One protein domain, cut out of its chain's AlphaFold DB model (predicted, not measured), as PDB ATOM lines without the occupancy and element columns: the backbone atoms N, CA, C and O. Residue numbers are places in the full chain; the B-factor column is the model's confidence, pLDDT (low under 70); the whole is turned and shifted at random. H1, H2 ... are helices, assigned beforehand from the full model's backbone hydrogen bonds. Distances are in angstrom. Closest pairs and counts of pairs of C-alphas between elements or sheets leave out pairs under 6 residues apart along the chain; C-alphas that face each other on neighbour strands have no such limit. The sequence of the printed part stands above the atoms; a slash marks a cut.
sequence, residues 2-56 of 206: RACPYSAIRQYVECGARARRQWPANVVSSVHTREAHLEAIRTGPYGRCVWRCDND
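Overview. This is residues 2 to 56 of the 206 residues of the protein "Gfo/Idh/MocA family oxidoreductase" of Verrucomicrobiae bacterium (UniProt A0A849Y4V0). With little regular structure, the model is mostly loops round a pair of helices, H1 and H3, which pack at a steep tilt. The very short H2 sits near the end of H1 and the start of H3, and residues 44 to 56 lead to the opposite end of the long axis. The 55 printed residues hold three named helices, H1, H2 and H3 along the chain, and no named strand; 20 residues are in them, all helix. The whole is compact, with a radius of gyration of the C-alphas of 10.8 A and spans of 30 by 22 by 17 A.

Along the chain. H1, residues 8 to 13, begins at C-alpha 8 (41.820, 21.642, 15.688) and measures 7.3 A. H2 is residues 17 to 20, 5.4 A. H3, residues 34 to 43, measures 14.5 A and ends at C-alpha 43 (31.121, 27.653, 12.990).

Arrangement. H1 and H3 touch, opposite ways at a steep tilt of 46 degrees; their closest C-alphas, of Val 13 and His 37, are 5.5 A apart. H2 is close to H1 but not clearly touching, the closest C-alphas being those of Tyr 12 and Arg 20, 6.4 A. In H1 and H3 every O i to N i+4 pair is within hydrogen-bond range; H2 is too short for one.

Size, cuts and confidence. The C-alphas farthest apart, of Ala 17 and Asp 56, are 31.8 A apart. The printed part has no cut; the link from H2 to H3 is long. No printed residue is under 70 in pLDDT.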
ATOM      1  N   ARG A   2      41.186  12.254  15.197       85.50
ATOM      2  CA  ARG A   2      41.939  11.973  16.450       85.50
ATOM      3  C   ARG A   2      43.452  11.693  16.329       85.50
ATOM      4  O   ARG A   2      44.210  12.073  17.213       85.50
ATOM      5  N   ALA A   3      43.902  11.044  15.253       91.38
ATOM      6  CA  ALA A   3      45.327  10.767  15.009       91.38
ATOM      7  C   ALA A   3      46.056  11.883  14.226       91.38
ATOM      8  O   ALA A   3      47.262  11.807  14.019       91.38
ATOM      9  N   CYS A   4      45.345  12.918  13.768       91.75
ATOM     10  CA  CYS A   4      45.919  13.979  12.943       91.75
ATOM     11  C   CYS A   4      46.853  14.866  13.782       91.75
ATOM     12  O   CYS A   4      46.417  15.340  14.834       91.75
ATOM     13  N   PRO A   5      48.090  15.170  13.343       89.81
ATOM     14  CA  PRO A   5      48.959  16.141  14.020       89.81
ATOM     15  C   PRO A   5      48.325  17.548  14.100       89.81
ATOM     16  O   PRO A   5      48.502  18.251  15.097       89.81
ATOM     17  N   TYR A   6      47.482  17.896  13.122       90.06
ATOM     18  CA  TYR A   6      46.793  19.185  12.979       90.06
ATOM     19  C   TYR A   6      45.341  19.187  13.500       90.06
ATOM     20  O   TYR A   6      44.494  19.907  12.982       90.06
ATOM     21  N   SER A   7      45.010  18.341  14.482       94.00
ATOM     22  CA  SER A   7      43.675  18.317  15.102       94.00
ATOM     23  C   SER A   7      43.320  19.680  15.717       94.00
ATOM     24  O   SER A   7      43.919  20.081  16.715       94.00
ATOM     25  N   ALA A   8      42.320  20.371  15.158       94.75
ATOM     26  CA  ALA A   8      41.820  21.642  15.688       94.75
ATOM     27  C   ALA A   8      41.257  21.488  17.111       94.75
ATOM     28  O   ALA A   8      41.463  22.353  17.959       94.75
ATOM     29  N   ILE A   9      40.613  20.352  17.412       95.38
ATOM     30  CA  ILE A   9      40.131  20.045  18.766       95.38
ATOM     31  C   ILE A   9      41.312  19.999  19.737       95.38
ATOM     32  O   ILE A   9      41.304  20.705  20.747       95.38
ATOM     33  N   ARG A  10      42.363  19.238  19.418       95.12
ATOM     34  CA  ARG A  10      43.536  19.118  20.291       95.12
ATOM     35  C   ARG A  10      44.310  20.429  20.410       95.12
ATOM     36  O   ARG A  10      44.775  20.755  21.496       95.12
ATOM     37  N   GLN A  11      44.456  21.171  19.313       93.56
ATOM     38  CA  GLN A  11      45.233  22.412  19.299       93.56
ATOM     39  C   GLN A  11      44.505  23.582  19.969       93.56
ATOM     40  O   GLN A  11      45.151  24.385  20.643       93.56
ATOM     41  N   TYR A  12      43.181  23.683  19.821       96.00
ATOM     42  CA  TYR A  12      42.437  24.881  20.221       96.00
ATOM     43  C   TYR A  12      41.451  24.656  21.368       96.00
ATOM     44  O   TYR A  12      41.199  25.594  22.116       96.00
ATOM     45  N   VAL A  13      40.905  23.450  21.549       96.19
ATOM     46  CA  VAL A  13      39.850  23.178  22.549       96.19
ATOM     47  C   VAL A  13      40.410  22.432  23.760       96.19
ATOM     48  O   VAL A  13      40.214  22.841  24.905       96.19
ATOM     49  N   GLU A  14      41.141  21.349  23.509       95.94
ATOM     50  CA  GLU A  14      41.651  20.419  24.523       95.94
ATOM     51  C   GLU A  14      43.106  20.703  24.928       95.94
ATOM     52  O   GLU A  14      43.681  19.979  25.736       95.94
ATOM     53  N   CYS A  15      43.694  21.808  24.460       94.12
ATOM     54  CA  CYS A  15      45.067  22.216  24.790       94.12
ATOM     55  C   CYS A  15      45.255  22.712  26.241       94.12
ATOM     56  O   CYS A  15      46.363  23.043  26.661       94.12
ATOM     57  N   GLY A  16      44.180  22.754  27.036       96.19
ATOM     58  CA  GLY A  16      44.192  23.217  28.424       96.19
ATOM     59  C   GLY A  16      43.897  24.713  28.573       96.19
ATOM     60  O   GLY A  16      43.908  25.486  27.617       96.19
ATOM     61  N   ALA A  17      43.563  25.142  29.794       94.62
ATOM     62  CA  ALA A  17      43.113  26.517  30.055       94.62
ATOM     63  C   ALA A  17      44.210  27.569  29.822       94.62
ATOM     64  O   ALA A  17      43.932  28.660  29.331       94.62
ATOM     65  N   ARG A  18      45.466  27.238  30.154       94.75
ATOM     66  CA  ARG A  18      46.607  28.139  29.948       94.75
ATOM     67  C   ARG A  18      46.940  28.306  28.464       94.75
ATOM     68  O   ARG A  18      47.150  29.433  28.033       94.75
ATOM     69  N   ALA A  19      46.965  27.214  27.700       94.94
ATOM     70  CA  ALA A  19      47.309  27.251  26.279       94.94
ATOM     71  C   ALA A  19      46.247  27.971  25.439       94.94
ATOM     72  O   ALA A  19      46.606  28.691  24.517       94.94
ATOM     73  N   ARG A  20      44.959  27.883  25.807       96.12
ATOM     74  CA  ARG A  20      43.880  28.647  25.150       96.12
ATOM     75  C   ARG A  20      44.085  30.162  25.163       96.12
ATOM     76  O   ARG A  20      43.599  30.840  24.271       96.12
ATOM     77  N   ARG A  21      44.825  30.685  26.145       94.75
ATOM     78  CA  ARG A  21      45.171  32.112  26.278       94.75
ATOM     79  C   ARG A  21      46.479  32.483  25.573       94.75
ATOM     80  O   ARG A  21      46.951  33.605  25.723       94.75
ATOM     81  N   GLN A  22      47.091  31.549  24.852       91.88
ATOM     82  CA  GLN A  22      48.363  31.737  24.165       91.88
ATOM     83  C   GLN A  22      48.231  31.405  22.685       91.88
ATOM     84  O   GLN A  22      47.307  30.705  22.266       91.88
ATOM     85  N   TRP A  23      49.183  31.901  21.902       89.12
ATOM     86  CA  TRP A  23      49.306  31.511  20.509       89.12
ATOM     87  C   TRP A  23      49.501  29.989  20.392       89.12
ATOM     88  O   TRP A  23      50.279  29.422  21.165       89.12
ATOM     89  N   PRO A  24      48.852  29.317  19.425       91.00
ATOM     90  CA  PRO A  24      47.914  29.867  18.438       91.00
ATOM     91  C   PRO A  24      46.442  29.874  18.886       91.00
ATOM     92  O   PRO A  24      45.597  30.425  18.196       91.00
ATOM     93  N   ALA A  25      46.084  29.251  20.009       95.25
ATOM     94  CA  ALA A  25      44.677  29.070  20.370       95.25
ATOM     95  C   ALA A  25      43.955  30.391  20.698       95.25
ATOM     96  O   ALA A  25      42.758  30.509  20.446       95.25
ATOM     97  N   ASN A  26      44.662  31.395  21.215       93.94
ATOM     98  CA  ASN A  26      44.069  32.674  21.612       93.94
ATOM     99  C   ASN A  26      43.486  33.502  20.458       93.94
ATOM    100  O   ASN A  26      42.684  34.391  20.723       93.94
ATOM    101  N   VAL A  27      43.861  33.232  19.203       93.38
ATOM    102  CA  VAL A  27      43.270  33.928  18.045       93.38
ATOM    103  C   VAL A  27      41.974  33.286  17.554       93.38
ATOM    104  O   VAL A  27      41.255  33.883  16.759       93.38
ATOM    105  N   VAL A  28      41.648  32.086  18.044       95.69
ATOM    106  CA  VAL A  28      40.434  31.357  17.655       95.69
ATOM    107  C   VAL A  28      39.190  31.946  18.324       95.69
ATOM    108  O   VAL A  28      38.115  31.944  17.735       95.69
ATOM    109  N   SER A  29      39.325  32.467  19.546       95.38
ATOM    110  CA  SER A  29      38.241  33.100  20.304       95.38
ATOM    111  C   SER A  29      38.811  34.104  21.303       95.38
ATOM    112  O   SER A  29      39.800  33.808  21.970       95.38
ATOM    113  N   SER A  30      38.152  35.254  21.475       93.94
ATOM    114  CA  SER A  30      38.463  36.230  22.534       93.94
ATOM    115  C   SER A  30      38.010  35.767  23.927       93.94
ATOM    116  O   SER A  30      38.513  36.239  24.947       93.94
ATOM    117  N   VAL A  31      37.077  34.812  23.982       96.31
ATOM    118  CA  VAL A  31      36.631  34.151  25.211       96.31
ATOM    119  C   VAL A  31      37.325  32.797  25.303       96.31
ATOM    120  O   VAL A  31      37.013  31.868  24.564       96.31
ATOM    121  N   HIS A  32      38.268  32.665  26.234       96.25
ATOM    122  CA  HIS A  32      39.155  31.498  26.314       96.25
ATOM    123  C   HIS A  32      38.580  30.302  27.104       96.25
ATOM    124  O   HIS A  32      39.320  29.550  27.749       96.25
ATOM    125  N   THR A  33      37.254  30.116  27.086       97.38
ATOM    126  CA  THR A  33      36.580  28.929  27.652       97.38
ATOM    127  C   THR A  33      36.581  27.772  26.653       97.38
ATOM    128  O   THR A  33      36.997  27.925  25.504       97.38
ATOM    129  N   ARG A  34      36.243  26.558  27.108       97.56
ATOM    130  CA  ARG A  34      36.385  25.364  26.255       97.56
ATOM    131  C   ARG A  34      35.252  25.376  25.242       97.56
ATOM    132  O   ARG A  34      35.457  25.092  24.072       97.56
ATOM    133  N   GLU A  35      34.089  25.771  25.728       98.12
ATOM    134  CA  GLU A  35      32.826  25.926  25.034       98.12
ATOM    135  C   GLU A  35      32.952  26.983  23.937       98.12
ATOM    136  O   GLU A  35      32.603  26.702  22.797       98.12
ATOM    137  N   ALA A  36      33.540  28.146  24.241       97.56
ATOM    138  CA  ALA A  36      33.741  29.203  23.250       97.56
ATOM    139  C   ALA A  36      34.715  28.787  22.136       97.56
ATOM    140  O   ALA A  36      34.437  29.017  20.964       97.56
ATOM    141  N   HIS A  37      35.827  28.122  22.470       97.88
ATOM    142  CA  HIS A  37      36.741  27.594  21.450       97.88
ATOM    143  C   HIS A  37      36.095  26.481  20.618       97.88
ATOM    144  O   HIS A  37      36.306  26.416  19.410       97.88
ATOM    145  N   LEU A  38      35.307  25.609  21.251       97.88
ATOM    146  CA  LEU A  38      34.587  24.542  20.564       97.88
ATOM    147  C   LEU A  38      33.552  25.106  19.588       97.88
ATOM    148  O   LEU A  38      33.427  24.599  18.479       97.88
ATOM    149  N   GLU A  39      32.842  26.155  19.988       98.06
ATOM    150  CA  GLU A  39      31.918  26.868  19.114       98.06
ATOM    151  C   GLU A  39      32.657  27.532  17.947       98.06
ATOM    152  O   GLU A  39      32.311  27.304  16.791       98.06
ATOM    153  N   ALA A  40      33.751  28.240  18.231       97.19
ATOM    154  CA  ALA A  40      34.550  28.916  17.212       97.19
ATOM    155  C   ALA A  40      35.114  27.962  16.146       97.19
ATOM    156  O   ALA A  40      35.145  28.316  14.967       97.19
ATOM    157  N   ILE A  41      35.534  26.744  16.511       96.25
ATOM    158  CA  ILE A  41      35.973  25.759  15.508       96.25
ATOM    159  C   ILE A  41      34.799  25.095  14.774       96.25
ATOM    160  O   ILE A  41      34.987  24.589  13.675       96.25
ATOM    161  N   ARG A  42      33.592  25.063  15.349       96.81
ATOM    162  CA  ARG A  42      32.418  24.478  14.679       96.81
ATOM    163  C   ARG A  42      31.869  25.384  13.590       96.81
ATOM    164  O   ARG A  42      31.505  24.888  12.529       96.81
ATOM    165  N   THR A  43      31.778  26.679  13.873       96.25
ATOM    166  CA  THR A  43      31.121  27.653  12.990       96.25
ATOM    167  C   THR A  43      32.105  28.520  12.215       96.25
ATOM    168  O   THR A  43      31.749  29.072  11.177       96.25
ATOM    169  N   GLY A  44      33.347  28.624  12.689       93.69
ATOM    170  CA  GLY A  44      34.388  29.437  12.080       93.69
ATOM    171  C   GLY A  44      35.359  28.662  11.181       93.69
ATOM    172  O   GLY A  44      35.333  27.431  11.087       93.69
ATOM    173  N   PRO A  45      36.293  29.385  10.538       92.81
ATOM    174  CA  PRO A  45      37.268  28.789   9.627       92.81
ATOM    175  C   PRO A  45      38.290  27.889  10.340       92.81
ATOM    176  O   PRO A  45      38.858  26.999   9.713       92.81
ATOM    177  N   TYR A  46      38.499  28.067  11.649       93.38
ATOM    178  CA  TYR A  46      39.546  27.386  12.419       93.38
ATOM    179  C   TYR A  46      39.318  25.884  12.654       93.38
ATOM    180  O   TYR A  46      40.252  25.188  13.047       93.38
ATOM    181  N   GLY A  47      38.106  25.358  12.434       93.56
ATOM    182  CA  GLY A  47      37.864  23.907  12.474       93.56
ATOM    183  C   GLY A  47      37.923  23.214  11.118       93.56
ATOM    184  O   GLY A  47      37.838  21.985  11.061       93.56
ATOM    185  N   ARG A  48      38.081  23.966  10.022       93.00
ATOM    186  CA  ARG A  48      38.219  23.386   8.684       93.00
ATOM    187  C   ARG A  48      39.606  22.762   8.558       93.00
ATOM    188  O   ARG A  48      40.617  23.343   8.941       93.00
ATOM    189  N   CYS A  49      39.666  21.550   8.014       90.88
ATOM    190  CA  CYS A  49      40.947  20.912   7.741       90.88
ATOM    191  C   CYS A  49      41.642  21.646   6.588       90.88
ATOM    192  O   CYS A  49      41.123  21.629   5.477       90.88
ATOM    193  N   VAL A  50      42.833  22.199   6.841       88.12
ATOM    194  CA  VAL A  50      43.640  22.945   5.850       88.12
ATOM    195  C   VAL A  50      43.990  22.146   4.588       88.12
ATOM    196  O   VAL A  50      44.310  22.729   3.565       88.12
ATOM    197  N   TRP A  51      43.902  20.814   4.646       87.31
ATOM    198  CA  TRP A  51      44.142  19.905   3.516       87.31
ATOM    199  C   TRP A  51      42.872  19.515   2.754       87.31
ATOM    200  O   TRP A  51      42.938  18.816   1.747       87.31
ATOM    201  N   ARG A  52      41.699  19.870   3.282       89.12
ATOM    202  CA  ARG A  52      40.382  19.529   2.719       89.12
ATOM    203  C   ARG A  52      39.499  20.767   2.588       89.12
ATOM    204  O   ARG A  52      38.274  20.665   2.646       89.12
ATOM    205  N   CYS A  53      40.119  21.931   2.463       89.44
ATOM    206  CA  CYS A  53      39.459  23.188   2.171       89.44
ATOM    207  C   CYS A  53      40.156  23.881   0.998       89.44
ATOM    208  O   CYS A  53      41.116  23.372   0.430       89.44
ATOM    209  N   ASP A  54      39.652  25.052   0.654       90.44
ATOM    210  CA  ASP A  54      40.136  25.982  -0.363       90.44
ATOM    211  C   ASP A  54      41.414  26.732   0.056       90.44
ATOM    212  O   ASP A  54      41.615  27.878  -0.324       90.44
ATOM    213  N   ASN A  55      42.275  26.107   0.864       89.94
ATOM    214  CA  ASN A  55      43.543  26.707   1.260       89.94
ATOM    215  C   ASN A  55      44.579  26.527   0.144       89.94
ATOM    216  O   ASN A  55      45.050  25.415  -0.094       89.94
ATOM    217  N   ASP A  56      44.939  27.626  -0.511       89.75
ATOM    218  CA  ASP A  56      45.926  27.687  -1.592       89.75
ATOM    219  C   ASP A  56      47.268  28.302  -1.153       89.75
ATOM    220  O   ASP A  56      48.172  28.495  -1.973       89.75
TER     221      ASP A  56